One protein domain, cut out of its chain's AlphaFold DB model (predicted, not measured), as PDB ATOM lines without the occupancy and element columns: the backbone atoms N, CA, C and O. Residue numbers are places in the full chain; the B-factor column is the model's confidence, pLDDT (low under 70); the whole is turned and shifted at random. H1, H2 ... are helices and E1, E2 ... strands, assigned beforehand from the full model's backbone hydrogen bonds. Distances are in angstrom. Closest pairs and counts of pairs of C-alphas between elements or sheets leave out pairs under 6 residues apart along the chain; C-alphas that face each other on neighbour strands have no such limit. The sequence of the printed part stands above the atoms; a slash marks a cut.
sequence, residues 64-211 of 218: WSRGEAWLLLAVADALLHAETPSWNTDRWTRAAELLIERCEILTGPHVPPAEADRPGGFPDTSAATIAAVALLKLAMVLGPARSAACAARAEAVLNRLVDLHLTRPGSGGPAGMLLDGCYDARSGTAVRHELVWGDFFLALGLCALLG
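What this domain is: This is residues 64 to 211 of the 218 residues of the protein "Sugar ABC transporter permease" of Streptomyces sp. SID2131 (UniProt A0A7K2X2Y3). What is the main shape? H3 is the core, with H1, H4 and H5 packed round it, H2 packed on H1, and a small strand hairpin, E1 and E2, near residue 125 of H3. Residues 169 to 174 stick out. What is printed? There are 148 residues with five named helices and two named strands, mostly helix, in the order H1 H2 H3 H4 E1 E2 H5; the sheet E1 - E2 is antiparallel. The whole is compact, with a radius of gyration of the C-alphas of 15.4 A, and spans 52 by 35 by 24 A.

Where its parts are: Where is the sheet? E1 is residues 181 to 184, 9.5 A long, from C-alpha 181 at (-18.251, 14.189, 2.456); E2 is residues 189 to 193, 9.2 A. Where are the helices? H3 is residues 125 to 141, 24.9 A; H1 65 to 80, 22.6 A; H4 144 to 164, 30.4 A; H2 89 to 102, 19.6 A. H5 is residues 196 to 209, 20.2 A, ending at (-38.988, 11.165, -3.645).

How they stand to each other: How do the strands pair? In the hairpin E1 and E2, N 183 and O 190 are 3.1 A apart, within hydrogen-bond range. The closest C-alphas of H3 and E1, Thr 125 and Gly 181, are 4.8 A apart. What does the hub, H3, touch? It touches H1 (Arg 66 and Ala 127 closest, C-alphas 4.3 A) at a shallow tilt of 22 degrees, the same way. It touches H4 (Ala 139 and Ser 147, C-alphas 3.8 A) at a shallow tilt of 26 degrees, opposite ways. It touches H5 (Ser 126 and Gly 198, C-alphas 4.0 A) at 35.5 degrees, only just steep, the same way. What of the rest? H1 and H2 touch as a hairpin, closest at the C-alphas of Val 75 and Trp 92, 6.3 A. Every O i to N i+4 pair is within hydrogen-bond range in H1, H2, H4 and H5, and 11 of 13 in H3.

The domain as a whole: How far does it reach? The two C-alphas farthest apart, of Pro 85 and Gly 172, are 53.2 A apart. Is it unbroken and confident? The printed part has no cut; the links H2 to H3 and H4 to E1 are long, and residues 83 to 86 have pLDDT under 70.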
ATOM      1  N   TRP A  64     -16.119  26.538  -4.349       95.62
ATOM      2  CA  TRP A  64     -16.450  25.712  -3.190       95.62
ATOM      3  C   TRP A  64     -17.871  25.143  -3.327       95.62
ATOM      4  O   TRP A  64     -18.868  25.850  -3.141       95.62
ATOM      5  N   SER A  65     -17.974  23.854  -3.659       96.81
ATOM      6  CA  SER A  65     -19.222  23.251  -4.150       96.81
ATOM      7  C   SER A  65     -20.348  23.243  -3.119       96.81
ATOM      8  O   SER A  65     -21.509  23.471  -3.466       96.81
ATOM      9  N   ARG A  66     -20.034  23.065  -1.830       96.31
ATOM     10  CA  ARG A  66     -21.051  23.167  -0.773       96.31
ATOM     11  C   ARG A  66     -21.594  24.587  -0.621       96.31
ATOM     12  O   ARG A  66     -22.789  24.750  -0.391       96.31
ATOM     13  N   GLY A  67     -20.759  25.610  -0.800       95.50
ATOM     14  CA  GLY A  67     -21.203  27.006  -0.801       95.50
ATOM     15  C   GLY A  67     -22.190  27.305  -1.933       95.50
ATOM     16  O   GLY A  67     -23.202  27.972  -1.715       95.50
ATOM     17  N   GLU A  68     -21.935  26.761  -3.123       96.31
ATOM     18  CA  GLU A  68     -22.833  26.870  -4.280       96.31
ATOM     19  C   GLU A  68     -24.170  26.155  -4.033       96.31
ATOM     20  O   GLU A  68     -25.235  26.729  -4.271       96.31
ATOM     21  N   ALA A  69     -24.125  24.936  -3.484       97.81
ATOM     22  CA  ALA A  69     -25.317  24.166  -3.134       97.81
ATOM     23  C   ALA A  69     -26.174  24.885  -2.077       97.81
ATOM     24  O   ALA A  69     -27.398  24.938  -2.199       97.81
ATOM     25  N   TRP A  70     -25.540  25.505  -1.078       97.25
ATOM     26  CA  TRP A  70     -26.224  26.309  -0.067       97.25
ATOM     27  C   TRP A  70     -26.942  27.526  -0.634       97.25
ATOM     28  O   TRP A  70     -28.073  27.815  -0.235       97.25
ATOM     29  N   LEU A  71     -26.300  28.241  -1.557       96.12
ATOM     30  CA  LEU A  71     -26.911  29.397  -2.199       96.12
ATOM     31  C   LEU A  71     -28.089  28.975  -3.089       96.12
ATOM     32  O   LEU A  71     -29.136  29.618  -3.054       96.12
ATOM     33  N   LEU A  72     -27.950  27.868  -3.826       97.50
ATOM     34  CA  LEU A  72     -29.037  27.301  -4.626       97.50
ATOM     35  C   LEU A  72     -30.227  26.882  -3.755       97.50
ATOM     36  O   LEU A  72     -31.362  27.220  -4.089       97.50
ATOM     37  N   LEU A  73     -29.976  26.190  -2.638       97.06
ATOM     38  CA  LEU A  73     -31.026  25.779  -1.705       97.06
ATOM     39  C   LEU A  73     -31.782  26.987  -1.150       97.06
ATOM     40  O   LEU A  73     -33.006  26.993  -1.177       97.06
ATOM     41  N   ALA A  74     -31.076  28.038  -0.730       94.94
ATOM     42  CA  ALA A  74     -31.722  29.239  -0.214       94.94
ATOM     43  C   ALA A  74     -32.634  29.922  -1.247       94.94
ATOM     44  O   ALA A  74     -33.710  30.398  -0.896       94.94
ATOM     45  N   VAL A  75     -32.226  29.962  -2.520       95.19
ATOM     46  CA  VAL A  75     -33.071  30.491  -3.603       95.19
ATOM     47  C   VAL A  75     -34.270  29.574  -3.868       95.19
ATOM     48  O   VAL A  75     -35.369  30.067  -4.111       95.19
ATOM     49  N   ALA A  76     -34.085  28.253  -3.803       95.25
ATOM     50  CA  ALA A  76     -35.164  27.286  -3.981       95.25
ATOM     51  C   ALA A  76     -36.219  27.377  -2.863       95.25
ATOM     52  O   ALA A  76     -37.412  27.416  -3.158       95.25
ATOM     53  N   ASP A  77     -35.782  27.481  -1.604       92.56
ATOM     54  CA  ASP A  77     -36.648  27.737  -0.447       92.56
ATOM     55  C   ASP A  77     -37.416  29.042  -0.640       92.56
ATOM     56  O   ASP A  77     -38.631  29.100  -0.451       92.56
ATOM     57  N   ALA A  78     -36.715  30.087  -1.079       91.12
ATOM     58  CA  ALA A  78     -37.326  31.378  -1.312       91.12
ATOM     59  C   ALA A  78     -38.440  31.295  -2.372       91.12
ATOM     60  O   ALA A  78     -39.560  31.736  -2.152       91.12
ATOM     61  N   LEU A  79     -38.184  30.648  -3.507       92.00
ATOM     62  CA  LEU A  79     -39.197  30.481  -4.552       92.00
ATOM     63  C   LEU A  79     -40.408  29.651  -4.095       92.00
ATOM     64  O   LEU A  79     -41.524  29.941  -4.520       92.00
ATOM     65  N   LEU A  80     -40.217  28.660  -3.220       89.38
ATOM     66  CA  LEU A  80     -41.315  27.852  -2.675       89.38
ATOM     67  C   LEU A  80     -42.234  28.619  -1.722       89.38
ATOM     68  O   LEU A  80     -43.422  28.314  -1.666       89.38
ATOM     69  N   HIS A  81     -41.699  29.594  -0.988       79.19
ATOM     70  CA  HIS A  81     -42.441  30.354   0.026       79.19
ATOM     71  C   HIS A  81     -42.796  31.785  -0.419       79.19
ATOM     72  O   HIS A  81     -43.147  32.633   0.404       79.19
ATOM     73  N   ALA A  82     -42.711  32.077  -1.722       74.00
ATOM     74  CA  ALA A  82     -42.977  33.398  -2.283       74.00
ATOM     75  C   ALA A  82     -44.472  33.731  -2.336       74.00
ATOM     76  O   ALA A  82     -45.113  33.658  -3.381       74.00
ATOM     77  N   GLU A  83     -45.020  34.145  -1.196       69.88
ATOM     78  CA  GLU A  83     -46.427  34.553  -1.077       69.88
ATOM     79  C   GLU A  83     -46.614  36.078  -1.043       69.88
ATOM     80  O   GLU A  83     -47.745  36.565  -1.043       69.88
ATOM     81  N   THR A  84     -45.524  36.859  -1.024       63.72
ATOM     82  CA  THR A  84     -45.596  38.325  -0.894       63.72
ATOM     83  C   THR A  84     -44.794  39.077  -1.965       63.72
ATOM     84  O   THR A  84     -43.789  38.571  -2.462       63.72
ATOM     85  N   PRO A  85     -45.181  40.318  -2.325       64.56
ATOM     86  CA  PRO A  85     -44.510  41.085  -3.381       64.56
ATOM     87  C   PRO A  85     -43.022  41.379  -3.134       64.56
ATOM     88  O   PRO A  85     -42.268  41.552  -4.090       64.56
ATOM     89  N   SER A  86     -42.577  41.428  -1.871       69.56
ATOM     90  CA  SER A  86     -41.170  41.672  -1.512       69.56
ATOM     91  C   SER A  86     -40.235  40.539  -1.936       69.56
ATOM     92  O   SER A  86     -39.027  40.745  -1.986       69.56
ATOM     93  N   TRP A  87     -40.784  39.370  -2.269       77.44
ATOM     94  CA  TRP A  87     -40.028  38.187  -2.655       77.44
ATOM     95  C   TRP A  87     -39.495  38.307  -4.097       77.44
ATOM     96  O   TRP A  87     -38.508  37.675  -4.427       77.44
ATOM     97  N   ASN A  88     -40.047  39.187  -4.948       83.12
ATOM     98  CA  ASN A  88     -39.565  39.426  -6.322       83.12
ATOM     99  C   ASN A  88     -39.147  38.120  -7.044       83.12
ATOM    100  O   ASN A  88     -37.970  37.872  -7.334       83.12
ATOM    101  N   THR A  89     -40.137  37.263  -7.294       87.56
ATOM    102  CA  THR A  89     -39.965  35.906  -7.833       87.56
ATOM    103  C   THR A  89     -39.209  35.870  -9.155       87.56
ATOM    104  O   THR A  89     -38.452  34.930  -9.388       87.56
ATOM    105  N   ASP A  90     -39.345  36.895  -9.999       90.75
ATOM    106  CA  ASP A  90     -38.612  37.006 -11.264       90.75
ATOM    107  C   ASP A  90     -37.102  37.089 -11.021       90.75
ATOM    108  O   ASP A  90     -36.315  36.367 -11.642       90.75
ATOM    109  N   ARG A  91     -36.683  37.925 -10.060       91.75
ATOM    110  CA  ARG A  91     -35.271  38.062  -9.692       91.75
ATOM    111  C   ARG A  91     -34.700  36.743  -9.179       91.75
ATOM    112  O   ARG A  91     -33.574  36.387  -9.525       91.75
ATOM    113  N   TRP A  92     -35.443  36.025  -8.348       92.38
ATOM    114  CA  TRP A  92     -34.978  34.757  -7.786       92.38
ATOM    115  C   TRP A  92     -35.014  33.609  -8.779       92.38
ATOM    116  O   TRP A  92     -34.097  32.794  -8.782       92.38
ATOM    117  N   THR A  93     -35.997  33.587  -9.675       94.31
ATOM    118  CA  THR A  93     -36.028  32.652 -10.803       94.31
ATOM    119  C   THR A  93     -34.781  32.845 -11.658       94.31
ATOM    120  O   THR A  93     -34.060  31.885 -11.928       94.31
ATOM    121  N   ARG A  94     -34.436  34.100 -11.981       93.88
ATOM    122  CA  ARG A  94     -33.202  34.411 -12.711       93.88
ATOM    123  C   ARG A  94     -31.947  33.992 -11.943       93.88
ATOM    124  O   ARG A  94     -31.010  33.477 -12.548       93.88
ATOM    125  N   ALA A  95     -31.918  34.197 -10.627       95.00
ATOM    126  CA  ALA A  95     -30.809  33.758  -9.784       95.00
ATOM    127  C   ALA A  95     -30.658  32.228  -9.774       95.00
ATOM    128  O   ALA A  95     -29.542  31.736  -9.916       95.00
ATOM    129  N   ALA A  96     -31.760  31.477  -9.664       96.38
ATOM    130  CA  ALA A  96     -31.753  30.017  -9.725       96.38
ATOM    131  C   ALA A  96     -31.205  29.517 -11.068       96.38
ATOM    132  O   ALA A  96     -30.342  28.643 -11.092       96.38
ATOM    133  N   GLU A  97     -31.649  30.104 -12.182       95.19
ATOM    134  CA  GLU A  97     -31.140  29.765 -13.515       95.19
ATOM    135  C   GLU A  97     -29.639  30.035 -13.652       95.19
ATOM    136  O   GLU A  97     -28.907  29.172 -14.134       95.19
ATOM    137  N   LEU A  98     -29.174  31.199 -13.186       95.12
ATOM    138  CA  LEU A  98     -27.754  31.556 -13.210       95.12
ATOM    139  C   LEU A  98     -26.911  30.613 -12.350       95.12
ATOM    140  O   LEU A  98     -25.823  30.228 -12.768       95.12
ATOM    141  N   LEU A  99     -27.394  30.227 -11.167       96.31
ATOM    142  CA  LEU A  99     -26.705  29.271 -10.299       96.31
ATOM    143  C   LEU A  99     -26.635  27.887 -10.939       96.31
ATOM    144  O   LEU A  99     -25.565  27.281 -10.952       96.31
ATOM    145  N   ILE A 100     -27.745  27.411 -11.513       97.12
ATOM    146  CA  ILE A 100     -27.796  26.139 -12.239       97.12
ATOM    147  C   ILE A 100     -26.761  26.111 -13.369       97.12
ATOM    148  O   ILE A 100     -26.061  25.110 -13.526       97.12
ATOM    149  N   GLU A 101     -26.678  27.189 -14.148       95.19
ATOM    150  CA  GLU A 101     -25.773  27.307 -15.290       95.19
ATOM    151  C   GLU A 101     -24.312  27.451 -14.849       95.19
ATOM    152  O   GLU A 101     -23.481  26.614 -15.195       95.19
ATOM    153  N   ARG A 102     -23.994  28.471 -14.041       93.69
ATOM    154  CA  ARG A 102     -22.612  28.818 -13.657       93.69
ATOM    155  C   ARG A 102     -21.955  27.778 -12.755       93.69
ATOM    156  O   ARG A 102     -20.735  27.636 -12.787       93.69
ATOM    157  N   CYS A 103     -22.743  27.064 -11.951       95.94
ATOM    158  CA  CYS A 103     -22.230  26.009 -11.076       95.94
ATOM    159  C   CYS A 103     -22.321  24.616 -11.724       95.94
ATOM    160  O   CYS A 103     -21.950  23.630 -11.093       95.94
ATOM    161  N   GLU A 104     -22.801  24.528 -12.974       96.44
ATOM    162  CA  GLU A 104     -22.930  23.286 -13.748       96.44
ATOM    163  C   GLU A 104     -23.788  22.223 -13.036       96.44
ATOM    164  O   GLU A 104     -23.549  21.021 -13.140       96.44
ATOM    165  N   ILE A 105     -24.825  22.647 -12.310       97.94
ATOM    166  CA  ILE A 105     -25.613  21.774 -11.419       97.94
ATOM    167  C   ILE A 105     -26.274  20.617 -12.187       97.94
ATOM    168  O   ILE A 105     -26.313  19.475 -11.714       97.94
ATOM    169  N   LEU A 106     -26.783  20.899 -13.391       98.00
ATOM    170  CA  LEU A 106     -27.464  19.908 -14.230       98.00
ATOM    171  C   LEU A 106     -26.509  19.092 -15.114       98.00
ATOM    172  O   LEU A 106     -26.858  17.979 -15.502       98.00
ATOM    173  N   THR A 107     -25.333  19.627 -15.445       97.06
ATOM    174  CA  THR A 107     -24.437  19.081 -16.484       97.06
ATOM    175  C   THR A 107     -23.129  18.513 -15.941       97.06
ATOM    176  O   THR A 107     -22.506  17.690 -16.607       97.06
ATOM    177  N   GLY A 108     -22.716  18.918 -14.741       96.44
ATOM    178  CA  GLY A 108     -21.493  18.477 -14.086       96.44
ATOM    179  C   GLY A 108     -21.564  17.038 -13.549       96.44
ATOM    180  O   GLY A 108     -22.518  16.293 -13.815       96.44
ATOM    181  N   PRO A 109     -20.579  16.611 -12.745       97.62
ATOM    182  CA  PRO A 109     -20.629  15.315 -12.069       97.62
ATOM    183  C   PRO A 109     -21.809  15.237 -11.084       97.62
ATOM    184  O   PRO A 109     -22.208  16.239 -10.498       97.62
ATOM    185  N   HIS A 110     -22.367  14.038 -10.879       98.50
ATOM    186  CA  HIS A 110     -23.444  13.829  -9.895       98.50
ATOM    187  C   HIS A 110     -22.993  14.114  -8.455       98.50
ATOM    188  O   HIS A 110     -23.779  14.597  -7.649       98.50
ATOM    189  N   VAL A 111     -21.729  13.816  -8.146       98.38
ATOM    190  CA  VAL A 111     -21.066  14.196  -6.896       98.38
ATOM    191  C   VAL A 111     -19.914  15.124  -7.274       98.38
ATOM    192  O   VAL A 111     -18.970  14.652  -7.917       98.38
ATOM    193  N   PRO A 112     -19.995  16.430  -6.972       97.94
ATOM    194  CA  PRO A 112     -18.959  17.375  -7.352       97.94
ATOM    195  C   PRO A 112     -17.689  17.173  -6.521       97.94
ATOM    196  O   PRO A 112     -17.756  16.640  -5.408       97.94
ATOM    197  N   PRO A 113     -16.521  17.608  -7.024       97.62
ATOM    198  CA  PRO A 113     -15.386  17.843  -6.147       97.62
ATOM    199  C   PRO A 113     -15.740  18.940  -5.128       97.62
ATOM    200  O   PRO A 113     -16.571  19.811  -5.392       97.62
ATOM    201  N   ALA A 114     -15.088  18.934  -3.969       97.00
ATOM    202  CA  ALA A 114     -15.214  19.990  -2.963       97.00
ATOM    203  C   ALA A 114     -14.814  21.376  -3.507       97.00
ATOM    204  O   ALA A 114     -15.345  22.393  -3.070       97.00
ATOM    205  N   GLU A 115     -13.902  21.400  -4.481       95.69
ATOM    206  CA  GLU A 115     -13.374  22.598  -5.134       95.69
ATOM    207  C   GLU A 115     -13.452  22.403  -6.658       95.69
ATOM    208  O   GLU A 115     -12.834  21.487  -7.206       95.69
ATOM    209  N   ALA A 116     -14.223  23.241  -7.353       94.12
ATOM    210  CA  ALA A 116     -14.476  23.108  -8.791       94.12
ATOM    211  C   ALA A 116     -13.213  23.282  -9.654       94.12
ATOM    212  O   ALA A 116     -13.102  22.676 -10.720       94.12
ATOM    213  N   ASP A 117     -12.238  24.064  -9.183       92.31
ATOM    214  CA  ASP A 117     -10.937  24.253  -9.840       92.31
ATOM    215  C   ASP A 117      -9.997  23.042  -9.677       92.31
ATOM    216  O   ASP A 117      -8.938  22.978 -10.309       92.31
ATOM    217  N   ARG A 118     -10.397  22.040  -8.880       92.62
ATOM    218  CA  ARG A 118      -9.681  20.775  -8.675       92.62
ATOM    219  C   ARG A 118     -10.584  19.579  -9.005       92.62
ATOM    220  O   ARG A 118     -10.984  18.851  -8.097       92.62
ATOM    221  N   PRO A 119     -10.837  19.278 -10.295       86.75
ATOM    222  CA  PRO A 119     -11.690  18.154 -10.702       86.75
ATOM    223  C   PRO A 119     -11.252  16.774 -10.178       86.75
ATOM    224  O   PRO A 119     -12.080  15.880 -10.047       86.75
ATOM    225  N   GLY A 120      -9.961  16.592  -9.872       89.19
ATOM    226  CA  GLY A 120      -9.414  15.379  -9.242       89.19
ATOM    227  C   GLY A 120      -9.334  15.429  -7.709       89.19
ATOM    228  O   GLY A 120      -8.687  14.574  -7.110       89.19
ATOM    229  N   GLY A 121      -9.910  16.460  -7.085       92.81
ATOM    230  CA  GLY A 121      -9.928  16.657  -5.639       92.81
ATOM    231  C   GLY A 121     -10.875  15.706  -4.908       92.81
ATOM    232  O   GLY A 121     -11.442  14.775  -5.480       92.81
ATOM    233  N   PHE A 122     -11.046  15.935  -3.605       96.38
ATOM    234  CA  PHE A 122     -11.978  15.144  -2.804       96.38
ATOM    235  C   PHE A 122     -13.420  15.360  -3.286       96.38
ATOM    236  O   PHE A 122     -13.787  16.511  -3.522       96.38
ATOM    237  N   PRO A 123     -14.237  14.299  -3.418       97.19
ATOM    238  CA  PRO A 123     -15.675  14.453  -3.622       97.19
ATOM    239  C   PRO A 123     -16.320  15.185  -2.436       97.19
ATOM    240  O   PRO A 123     -15.787  15.161  -1.325       97.19
ATOM    241  N   ASP A 124     -17.470  15.811  -2.675       98.12
ATOM    242  CA  ASP A 124     -18.335  16.340  -1.623       98.12
ATOM    243  C   ASP A 124     -19.769  15.820  -1.797       98.12
ATOM    244  O   ASP A 124     -20.608  16.407  -2.487       98.12
ATOM    245  N   THR A 125     -20.059  14.688  -1.154       98.69
ATOM    246  CA  THR A 125     -21.409  14.103  -1.139       98.69
ATOM    247  C   THR A 125     -22.427  14.975  -0.417       98.69
ATOM    248  O   THR A 125     -23.610  14.920  -0.752       98.69
ATOM    249  N   SER A 126     -21.991  15.835   0.506       98.38
ATOM    250  CA  SER A 126     -22.885  16.762   1.191       98.38
ATOM    251  C   SER A 126     -23.341  17.891   0.264       98.38
ATOM    252  O   SER A 126     -24.528  18.203   0.218       98.38
ATOM    253  N   ALA A 127     -22.444  18.432  -0.568       98.38
ATOM    254  CA  ALA A 127     -22.827  19.367  -1.625       98.38
ATOM    255  C   ALA A 127     -23.827  18.730  -2.607       98.38
ATOM    256  O   ALA A 127     -24.806  19.366  -2.998       98.38
ATOM    257  N   ALA A 128     -23.617  17.456  -2.961       98.81
ATOM    258  CA  ALA A 128     -24.507  16.717  -3.854       98.81
ATOM    259  C   ALA A 128     -25.924  16.541  -3.277       98.81
ATOM    260  O   ALA A 128     -26.901  16.789  -3.985       98.81
ATOM    261  N   THR A 129     -26.061  16.148  -2.004       98.69
ATOM    262  CA  THR A 129     -27.382  15.959  -1.375       98.69
ATOM    263  C   THR A 129     -28.136  17.275  -1.218       98.69
ATOM    264  O   THR A 129     -29.324  17.337  -1.530       98.69
ATOM    265  N   ILE A 130     -27.446  18.344  -0.809       98.69
ATOM    266  CA  ILE A 130     -28.020  19.693  -0.700       98.69
ATOM    267  C   ILE A 130     -28.528  20.164  -2.067       98.69
ATOM    268  O   ILE A 130     -29.673  20.603  -2.188       98.69
ATOM    269  N   ALA A 131     -27.704  20.033  -3.113       98.75
ATOM    270  CA  ALA A 131     -28.086  20.414  -4.467       98.75
ATOM    271  C   ALA A 131     -29.263  19.574  -4.985       98.75
ATOM    272  O   ALA A 131     -30.164  20.121  -5.616       98.75
ATOM    273  N   ALA A 132     -29.304  18.271  -4.689       98.81
ATOM    274  CA  ALA A 132     -30.427  17.416  -5.066       98.81
ATOM    275  C   ALA A 132     -31.741  17.878  -4.420       98.81
ATOM    276  O   ALA A 132     -32.747  17.998  -5.116       98.81
ATOM    277  N   VAL A 133     -31.743  18.210  -3.124       98.56
ATOM    278  CA  VAL A 133     -32.937  18.757  -2.459       98.56
ATOM    279  C   VAL A 133     -33.335  20.106  -3.057       98.56
ATOM    280  O   VAL A 133     -34.511  20.311  -3.355       98.56
ATOM    281  N   ALA A 134     -32.376  20.997  -3.319       98.31
ATOM    282  CA  ALA A 134     -32.654  22.269  -3.983       98.31
ATOM    283  C   ALA A 134     -33.284  22.070  -5.375       98.31
ATOM    284  O   ALA A 134     -34.238  22.756  -5.731       98.31
ATOM    285  N   LEU A 135     -32.809  21.092  -6.151       98.81
ATOM    286  CA  LEU A 135     -33.380  20.744  -7.452       98.81
ATOM    287  C   LEU A 135     -34.797  20.167  -7.342       98.81
ATOM    288  O   LEU A 135     -35.646  20.525  -8.156       98.81
ATOM    289  N   LEU A 136     -35.084  19.324  -6.344       98.62
ATOM    290  CA  LEU A 136     -36.450  18.844  -6.091       98.62
ATOM    291  C   LEU A 136     -37.393  20.009  -5.779       98.62
ATOM    292  O   LEU A 136     -38.490  20.071  -6.325       98.62
ATOM    293  N   LYS A 137     -36.939  20.964  -4.961       97.69
ATOM    294  CA  LYS A 137     -37.678  22.193  -4.653       97.69
ATOM    295  C   LYS A 137     -37.926  23.035  -5.910       97.69
ATOM    296  O   LYS A 137     -39.065  23.399  -6.199       97.69
ATOM    297  N   LEU A 138     -36.893  23.268  -6.721       97.81
ATOM    298  CA  LEU A 138     -37.003  24.010  -7.983       97.81
ATOM    299  C   LEU A 138     -37.913  23.321  -9.006       97.81
ATOM    300  O   LEU A 138     -38.609  23.999  -9.761       97.81
ATOM    301  N   ALA A 139     -37.971  21.987  -9.004       97.88
ATOM    302  CA  ALA A 139     -38.867  21.240  -9.877       97.88
ATOM    303  C   ALA A 139     -40.357  21.533  -9.629       97.88
ATOM    304  O   ALA A 139     -41.183  21.312 -10.513       97.88
ATOM    305  N   MET A 140     -40.706  22.061  -8.457       95.88
ATOM    306  CA  MET A 140     -42.083  22.400  -8.099       95.88
ATOM    307  C   MET A 140     -42.494  23.808  -8.549       95.88
ATOM    308  O   MET A 140     -43.688  24.078  -8.648       95.88
ATOM    309  N   VAL A 141     -41.529  24.700  -8.799       94.06
ATOM    310  CA  VAL A 141     -41.776  26.148  -8.964       94.06
ATOM    311  C   VAL A 141     -41.309  26.717 -10.303       94.06
ATOM    312  O   VAL A 141     -41.789  27.771 -10.711       94.06
ATOM    313  N   LEU A 142     -40.391  26.047 -11.006       93.56
ATOM    314  CA  LEU A 142     -39.926  26.488 -12.323       93.56
ATOM    315  C   LEU A 142     -40.879  26.057 -13.455       93.56
ATOM    316  O   LEU A 142     -41.837  25.310 -13.267       93.56
ATOM    317  N   GLY A 143     -40.623  26.558 -14.670       91.94
ATOM    318  CA  GLY A 143     -41.392  26.189 -15.863       91.94
ATOM    319  C   GLY A 143     -41.189  24.722 -16.289       91.94
ATOM    320  O   GLY A 143     -40.145  24.138 -15.987       91.94
ATOM    321  N   PRO A 144     -42.113  24.124 -17.073       93.31
ATOM    322  CA  PRO A 144     -42.203  22.669 -17.267       93.31
ATOM    323  C   PRO A 144     -40.903  21.972 -17.693       93.31
ATOM    324  O   PRO A 144     -40.539  20.936 -17.139       93.31
ATOM    325  N   ALA A 145     -40.173  22.546 -18.655       93.94
ATOM    326  CA  ALA A 145     -38.919  21.970 -19.142       93.94
ATOM    327  C   ALA A 145     -37.818  21.980 -18.068       93.94
ATOM    328  O   ALA A 145     -37.094  20.997 -17.902       93.94
ATOM    329  N   ARG A 146     -37.705  23.081 -17.311       95.06
ATOM    330  CA  ARG A 146     -36.751  23.191 -16.201       95.06
ATOM    331  C   ARG A 146     -37.138  22.277 -15.053       95.06
ATOM    332  O   ARG A 146     -36.256  21.629 -14.500       95.06
ATOM    333  N   SER A 147     -38.427  22.162 -14.759       96.25
ATOM    334  CA  SER A 147     -38.915  21.276 -13.710       96.25
ATOM    335  C   SER A 147     -38.580  19.815 -13.970       96.25
ATOM    336  O   SER A 147     -38.014  19.156 -13.101       96.25
ATOM    337  N   ALA A 148     -38.831  19.334 -15.191       98.00
ATOM    338  CA  ALA A 148     -38.478  17.972 -15.581       98.00
ATOM    339  C   ALA A 148     -36.963  17.717 -15.481       98.00
ATOM    340  O   ALA A 148     -36.543  16.694 -14.941       98.00
ATOM    341  N   ALA A 149     -36.138  18.664 -15.943       98.38
ATOM    342  CA  ALA A 149     -34.682  18.546 -15.867       98.38
ATOM    343  C   ALA A 149     -34.167  18.528 -14.417       98.38
ATOM    344  O   ALA A 149     -33.290  17.729 -14.091       98.38
ATOM    345  N   CYS A 150     -34.720  19.376 -13.542       98.69
ATOM    346  CA  CYS A 150     -34.341  19.419 -12.131       98.69
ATOM    347  C   CYS A 150     -34.736  18.130 -11.402       98.69
ATOM    348  O   CYS A 150     -33.897  17.552 -10.714       98.69
ATOM    349  N   ALA A 151     -35.962  17.637 -11.608       98.50
ATOM    350  CA  ALA A 151     -36.429  16.389 -11.007       98.50
ATOM    351  C   ALA A 151     -35.570  15.191 -11.440       98.50
ATOM    352  O   ALA A 151     -35.041  14.474 -10.591       98.50
ATOM    353  N   ALA A 152     -35.353  15.027 -12.751       98.69
ATOM    354  CA  ALA A 152     -34.543  13.936 -13.289       98.69
ATOM    355  C   ALA A 152     -33.097  13.984 -12.772       98.69
ATOM    356  O   ALA A 152     -32.510  12.958 -12.427       98.69
ATOM    357  N   ARG A 153     -32.515  15.187 -12.679       98.75
ATOM    358  CA  ARG A 153     -31.163  15.360 -12.147       98.75
ATOM    359  C   ARG A 153     -31.088  15.030 -10.659       98.75
ATOM    360  O   ARG A 153     -30.150  14.347 -10.258       98.75
ATOM    361  N   ALA A 154     -32.039  15.496  -9.852       98.81
ATOM    362  CA  ALA A 154     -32.068  15.210  -8.423       98.81
ATOM    363  C   ALA A 154     -32.166  13.704  -8.149       98.81
ATOM    364  O   ALA A 154     -31.405  13.175  -7.343       98.81
ATOM    365  N   GLU A 155     -33.045  13.005  -8.872       98.81
ATOM    366  CA  GLU A 155     -33.184  11.550  -8.786       98.81
ATOM    367  C   GLU A 155     -31.878  10.832  -9.160       98.81
ATOM    368  O   GLU A 155     -31.414   9.962  -8.423       98.81
ATOM    369  N   ALA A 156     -31.228  11.236 -10.256       98.81
ATOM    370  CA  ALA A 156     -29.953  10.655 -10.675       98.81
ATOM    371  C   ALA A 156     -28.834  10.859  -9.636       98.81
ATOM    372  O   ALA A 156     -28.055   9.937  -9.376       98.81
ATOM    373  N   VAL A 157     -28.761  12.043  -9.017       98.88
ATOM    374  CA  VAL A 157     -27.802  12.338  -7.941       98.88
ATOM    375  C   VAL A 157     -28.074  11.466  -6.714       98.88
ATOM    376  O   VAL A 157     -27.152  10.821  -6.216       98.88
ATOM    377  N   LEU A 158     -29.324  11.387  -6.253       98.81
ATOM    378  CA  LEU A 158     -29.695  10.588  -5.080       98.81
ATOM    379  C   LEU A 158     -29.446   9.090  -5.304       98.81
ATOM    380  O   LEU A 158     -28.856   8.443  -4.440       98.81
ATOM    381  N   ASN A 159     -29.786   8.557  -6.481       98.56
ATOM    382  CA  ASN A 159     -29.463   7.174  -6.848       98.56
ATOM    383  C   ASN A 159     -27.948   6.927  -6.826       98.56
ATOM    384  O   ASN A 159     -27.487   5.964  -6.219       98.56
ATOM    385  N   ARG A 160     -27.148   7.835  -7.403       98.56
ATOM    386  CA  ARG A 160     -25.680   7.731  -7.384       98.56
ATOM    387  C   ARG A 160     -25.114   7.693  -5.961       98.56
ATOM    388  O   ARG A 160     -24.182   6.930  -5.704       98.56
ATOM    389  N   LEU A 161     -25.648   8.522  -5.065       98.56
ATOM    390  CA  LEU A 161     -25.235   8.590  -3.662       98.56
ATOM    391  C   LEU A 161     -25.562   7.291  -2.918       98.56
ATOM    392  O   LEU A 161     -24.681   6.726  -2.272       98.56
ATOM    393  N   VAL A 162     -26.786   6.778  -3.068       97.69
ATOM    394  CA  VAL A 162     -27.211   5.502  -2.468       97.69
ATOM    395  C   VAL A 162     -26.386   4.329  -2.999       97.69
ATOM    396  O   VAL A 162     -26.005   3.435  -2.240       97.69
ATOM    397  N   ASP A 163     -26.090   4.325  -4.296       96.75
ATOM    398  CA  ASP A 163     -25.395   3.209  -4.922       96.75
ATOM    399  C   ASP A 163     -23.936   3.106  -4.498       96.75
ATOM    400  O   ASP A 163     -23.471   1.995  -4.230       96.75
ATOM    401  N   LEU A 164     -23.227   4.238  -4.428       96.62
ATOM    402  CA  LEU A 164     -21.768   4.240  -4.299       96.62
ATOM    403  C   LEU A 164     -21.213   4.840  -3.014       96.62
ATOM    404  O   LEU A 164     -20.070   4.539  -2.680       96.62
ATOM    405  N   HIS A 165     -21.973   5.684  -2.320       96.75
ATOM    406  CA  HIS A 165     -21.463   6.439  -1.174       96.75
ATOM    407  C   HIS A 165     -22.154   6.076   0.142       96.75
ATOM    408  O   HIS A 165     -21.671   6.463   1.202       96.75
ATOM    409  N   LEU A 166     -23.245   5.306   0.099       96.31
ATOM    410  CA  LEU A 166     -23.952   4.845   1.289       96.31
ATOM    411  C   LEU A 166     -23.411   3.491   1.767       96.31
ATOM    412  O   LEU A 166     -23.367   2.520   1.002       96.31
ATOM    413  N   THR A 167     -23.041   3.393   3.045       95.31
ATOM    414  CA  THR A 167     -22.598   2.116   3.622       95.31
ATOM    415  C   THR A 167     -23.722   1.081   3.615       95.31
ATOM    416  O   THR A 167     -24.877   1.349   3.959       95.31
ATOM    417  N   ARG A 168     -23.373  -0.148   3.226       93.75
ATOM    418  CA  ARG A 168     -24.312  -1.270   3.143       93.75
ATOM    419  C   ARG A 168     -24.294  -2.070   4.449       93.75
ATOM    420  O   ARG A 168     -23.254  -2.153   5.106       93.75
ATOM    421  N   PRO A 169     -25.397  -2.741   4.813       92.38
ATOM    422  CA  PRO A 169     -25.368  -3.733   5.881       92.38
ATOM    423  C   PRO A 169     -24.234  -4.745   5.668       92.38
ATOM    424  O   PRO A 169     -24.110  -5.330   4.593       92.38
ATOM    425  N   GLY A 170     -23.396  -4.934   6.689       86.75
ATOM    426  CA  GLY A 170     -22.263  -5.863   6.641       86.75
ATOM    427  C   GLY A 170     -20.959  -5.296   6.064       86.75
ATOM    428  O   GLY A 170     -19.977  -6.030   6.014       86.75
ATOM    429  N   SER A 171     -20.886  -4.012   5.689       85.94
ATOM    430  CA  SER A 171     -19.663  -3.394   5.140       85.94
ATOM    431  C   SER A 171     -18.614  -2.981   6.191       85.94
ATOM    432  O   SER A 171     -17.778  -2.128   5.914       85.94
ATOM    433  N   GLY A 172     -18.653  -3.548   7.403       78.62
ATOM    434  CA  GLY A 172     -17.667  -3.269   8.460       78.62
ATOM    435  C   GLY A 172     -17.879  -1.970   9.255       78.62
ATOM    436  O   GLY A 172     -17.007  -1.601  10.036       78.62
ATOM    437  N   GLY A 173     -19.028  -1.308   9.100       80.81
ATOM    438  CA  GLY A 173     -19.450  -0.133   9.875       80.81
ATOM    439  C   GLY A 173     -20.980  -0.041   9.976       80.81
ATOM    440  O   GLY A 173     -21.670  -0.919   9.442       80.81
ATOM    441  N   PRO A 174     -21.529   0.980  10.665       88.75
ATOM    442  CA  PRO A 174     -22.963   1.257  10.656       88.75
ATOM    443  C   PRO A 174     -23.498   1.352   9.223       88.75
ATOM    444  O   PRO A 174     -22.864   1.949   8.355       88.75
ATOM    445  N   ALA A 175     -24.648   0.734   8.961       91.44
ATOM    446  CA  ALA A 175     -25.315   0.842   7.669       91.44
ATOM    447  C   ALA A 175     -26.017   2.201   7.546       91.44
ATOM    448  O   ALA A 175     -26.589   2.679   8.524       91.44
ATOM    449  N   GLY A 176     -26.034   2.766   6.339       92.50
ATOM    450  CA  GLY A 176     -26.722   4.026   6.060       92.50
ATOM    451  C   GLY A 176     -25.892   5.292   6.281       92.50
ATOM    452  O   GLY A 176     -26.465   6.371   6.211       92.50
ATOM    453  N   MET A 177     -24.581   5.178   6.505       95.06
ATOM    454  CA  MET A 177     -23.682   6.333   6.585       95.06
ATOM    455  C   MET A 177     -23.392   6.867   5.186       95.06
ATOM    456  O   MET A 177     -22.977   6.087   4.316       95.06
ATOM    457  N   LEU A 178     -23.559   8.173   4.962       97.31
ATOM    458  CA  LEU A 178     -23.141   8.808   3.714       97.31
ATOM    459  C   LEU A 178     -21.657   9.182   3.780       97.31
ATOM    460  O   LEU A 178     -21.270  10.161   4.409       97.31
ATOM    461  N   LEU A 179     -20.814   8.416   3.093       95.81
ATOM    462  CA  LEU A 179     -19.372   8.656   3.032       95.81
ATOM    463  C   LEU A 179     -19.011   9.731   2.000       95.81
ATOM    464  O   LEU A 179     -19.872  10.292   1.325       95.81
ATOM    465  N   ASP A 180     -17.708   9.996   1.858       96.75
ATOM    466  CA  ASP A 180     -17.153  10.895   0.838       96.75
ATOM    467  C   ASP A 180     -17.638  12.358   0.935       96.75
ATOM    468  O   ASP A 180     -17.575  13.114  -0.036       96.75
ATOM    469  N   GLY A 181     -18.077  12.782   2.122       96.94
ATOM    470  CA  GLY A 181     -18.251  14.189   2.456       96.94
ATOM    471  C   GLY A 181     -16.898  14.863   2.688       96.94
ATOM    472  O   GLY A 181     -15.921  14.219   3.080       96.94
ATOM    473  N   CYS A 182     -16.818  16.169   2.448       96.81
ATOM    474  CA  CYS A 182     -15.584  16.929   2.618       96.81
ATOM    475  C   CYS A 182     -15.850  18.219   3.390       96.81
ATOM    476  O   CYS A 182     -16.430  19.145   2.837       96.81
ATOM    477  N   TYR A 183     -15.444  18.308   4.661       94.19
ATOM    478  CA  TYR A 183     -15.660  19.536   5.434       94.19
ATOM    479  C   TYR A 183     -14.774  20.679   4.930       94.19
ATOM    480  O   TYR A 183     -15.296  21.704   4.500       94.19
ATOM    481  N   ASP A 184     -13.457  20.498   4.907       93.12
ATOM    482  CA  ASP A 184     -12.537  21.504   4.384       93.12
ATOM    483  C   ASP A 184     -11.380  20.833   3.638       93.12
ATOM    484  O   ASP A 184     -10.459  20.256   4.224       93.12
ATOM    485  N   ALA A 185     -11.434  20.927   2.308       92.62
ATOM    486  CA  ALA A 185     -10.433  20.354   1.419       92.62
ATOM    487  C   ALA A 185      -9.070  21.055   1.515       92.62
ATOM    488  O   ALA A 185      -8.050  20.423   1.234       92.62
ATOM    489  N   ARG A 186      -9.033  22.347   1.868       88.75
ATOM    490  CA  ARG A 186      -7.801  23.149   1.903       88.75
ATOM    491  C   ARG A 186      -6.997  22.853   3.154       88.75
ATOM    492  O   ARG A 186      -5.789  22.650   3.047       88.75
ATOM    493  N   SER A 187      -7.658  22.774   4.309       90.94
ATOM    494  CA  SER A 187      -7.006  22.361   5.558       90.94
ATOM    495  C   SER A 187      -6.847  20.843   5.691       90.94
ATOM    496  O   SER A 187      -6.093  20.382   6.547       90.94
ATOM    497  N   GLY A 188      -7.531  20.055   4.853       92.00
ATOM    498  CA  GLY A 188      -7.549  18.593   4.949       92.00
ATOM    499  C   GLY A 188      -8.418  18.076   6.100       92.00
ATOM    500  O   GLY A 188      -8.310  16.911   6.486       92.00
ATOM    501  N   THR A 189      -9.283  18.925   6.654       94.00
ATOM    502  CA  THR A 189     -10.140  18.584   7.788       94.00
ATOM    503  C   THR A 189     -11.366  17.810   7.318       94.00
ATOM    504  O   THR A 189     -12.121  18.283   6.467       94.00
ATOM    505  N   ALA A 190     -11.574  16.625   7.902       91.81
ATOM    506  CA  ALA A 190     -12.702  15.731   7.626       91.81
ATOM    507  C   ALA A 190     -12.978  15.563   6.116       91.81
ATOM    508  O   ALA A 190     -14.102  15.708   5.631       91.81
ATOM    509  N   VAL A 191     -11.912  15.274   5.365       92.75
ATOM    510  CA  VAL A 191     -11.992  14.862   3.960       92.75
ATOM    511  C   VAL A 191     -12.389  13.388   3.900       92.75
ATOM    512  O   VAL A 191     -11.834  12.570   4.631       92.75
ATOM    513  N   ARG A 192     -13.365  13.037   3.060       94.00
ATOM    514  CA  ARG A 192     -13.948  11.684   2.963       94.00
ATOM    515  C   ARG A 192     -14.582  11.168   4.259       94.00
ATOM    516  O   ARG A 192     -14.355  10.029   4.656       94.00
ATOM    517  N   HIS A 193     -15.359  12.013   4.922       94.94
ATOM    518  CA  HIS A 193     -16.062  11.671   6.159       94.94
ATOM    519  C   HIS A 193     -17.578  11.676   5.966       94.94
ATOM    520  O   HIS A 193     -18.094  12.297   5.038       94.94
ATOM    521  N   GLU A 194     -18.275  10.996   6.873       96.12
ATOM    522  CA  GLU A 194     -19.697  11.236   7.102       96.12
ATOM    523  C   GLU A 194     -19.878  12.623   7.723       96.12
ATOM    524  O   GLU A 194     -19.140  13.018   8.631       96.12
ATOM    525  N   LEU A 195     -20.837  13.380   7.196       96.69
ATOM    526  CA  LEU A 195     -21.140  14.734   7.635       96.69
ATOM    527  C   LEU A 195     -22.634  14.822   7.921       96.69
ATOM    528  O   LEU A 195     -23.445  14.578   7.032       96.69
ATOM    529  N   VAL A 196     -22.991  15.263   9.129       96.12
ATOM    530  CA  VAL A 196     -24.380  15.240   9.626       96.12
ATOM    531  C   VAL A 196     -25.379  15.963   8.716       96.12
ATOM    532  O   VAL A 196     -26.513  15.520   8.545       96.12
ATOM    533  N   TRP A 197     -24.975  17.073   8.092       95.69
ATOM    534  CA  TRP A 197     -25.829  17.773   7.129       95.69
ATOM    535  C   TRP A 197     -25.988  16.976   5.829       95.69
ATOM    536  O   TRP A 197     -27.062  16.992   5.237       95.69
ATOM    537  N   GLY A 198     -24.961  16.236   5.403       97.69
ATOM    538  CA  GLY A 198     -25.042  15.321   4.267       97.69
ATOM    539  C   GLY A 198     -26.115  14.253   4.475       97.69
ATOM    540  O   GLY A 198     -26.978  14.103   3.608       97.69
ATOM    541  N   ASP A 199     -26.117  13.596   5.640       97.62
ATOM    542  CA  ASP A 199     -27.120  12.583   6.002       97.62
ATOM    543  C   ASP A 199     -28.526  13.177   6.088       97.62
ATOM    544  O   ASP A 199     -29.480  12.604   5.560       97.62
ATOM    545  N   PHE A 200     -28.656  14.358   6.704       97.38
ATOM    546  CA  PHE A 200     -29.933  15.061   6.792       97.38
ATOM    547  C   PHE A 200     -30.529  15.322   5.403       97.38
ATOM    548  O   PHE A 200     -31.676  14.955   5.148       97.38
ATOM    549  N   PHE A 201     -29.757  15.915   4.485       98.25
ATOM    550  CA  PHE A 201     -30.251  16.230   3.141       98.25
ATOM    551  C   PHE A 201     -30.440  14.981   2.273       98.25
ATOM    552  O   PHE A 201     -31.350  14.961   1.442       98.25
ATOM    553  N   LEU A 202     -29.662  13.912   2.490       98.56
ATOM    554  CA  LEU A 202     -29.918  12.617   1.856       98.56
ATOM    555  C   LEU A 202     -31.272  12.056   2.294       98.56
ATOM    556  O   LEU A 202     -32.108  11.731   1.450       98.56
ATOM    557  N   ALA A 203     -31.502  11.966   3.605       98.12
ATOM    558  CA  ALA A 203     -32.748  11.459   4.163       98.12
ATOM    559  C   ALA A 203     -33.943  12.305   3.706       98.12
ATOM    560  O   ALA A 203     -34.958  11.753   3.283       98.12
ATOM    561  N   LEU A 204     -33.808  13.636   3.719       98.38
ATOM    562  CA  LEU A 204     -34.831  14.559   3.236       98.38
ATOM    563  C   LEU A 204     -35.153  14.331   1.751       98.38
ATOM    564  O   LEU A 204     -36.324  14.193   1.399       98.38
ATOM    565  N   GLY A 205     -34.135  14.240   0.890       98.44
ATOM    566  CA  GLY A 205     -34.312  14.002  -0.544       98.44
ATOM    567  C   GLY A 205     -34.978  12.657  -0.847       98.44
ATOM    568  O   GLY A 205     -35.926  12.600  -1.628       98.44
ATOM    569  N   LEU A 206     -34.546  11.582  -0.180       98.38
ATOM    570  CA  LEU A 206     -35.152  10.253  -0.328       98.38
ATOM    571  C   LEU A 206     -36.598  10.226   0.183       98.38
ATOM    572  O   LEU A 206     -37.481   9.692  -0.487       98.38
ATOM    573  N   CYS A 207     -36.872  10.835   1.338       98.38
ATOM    574  CA  CYS A 207     -38.228  10.956   1.866       98.38
ATOM    575  C   CYS A 207     -39.140  11.751   0.926       98.38
ATOM    576  O   CYS A 207     -40.289  11.354   0.736       98.38
ATOM    577  N   ALA A 208     -38.645  12.828   0.312       97.94
ATOM    578  CA  ALA A 208     -39.400  13.603  -0.666       97.94
ATOM    579  C   ALA A 208     -39.732  12.776  -1.922       97.94
ATOM    580  O   ALA A 208     -40.895  12.722  -2.319       97.94
ATOM    581  N   LEU A 209     -38.756  12.056  -2.496       96.75
ATOM    582  CA  LEU A 209     -38.988  11.165  -3.645       96.75
ATOM    583  C   LEU A 209     -40.001  10.052  -3.339       96.75
ATOM    584  O   LEU A 209     -40.792   9.668  -4.197       96.75
ATOM    585  N   LEU A 210     -40.002   9.550  -2.103       96.88
ATOM    586  CA  LEU A 210     -40.932   8.520  -1.639       96.88
ATOM    587  C   LEU A 210     -42.291   9.078  -1.179       96.88
ATOM    588  O   LEU A 210     -43.108   8.319  -0.653       96.88
ATOM    589  N   GLY A 211     -42.535  10.387  -1.316       96.00
ATOM    590  CA  GLY A 211     -43.777  11.035  -0.884       96.00
ATOM    591  C   GLY A 211     -44.011  10.988   0.630       96.00
ATOM    592  O   GLY A 211     -45.152  11.024   1.085       96.00
TER     593      GLY A 211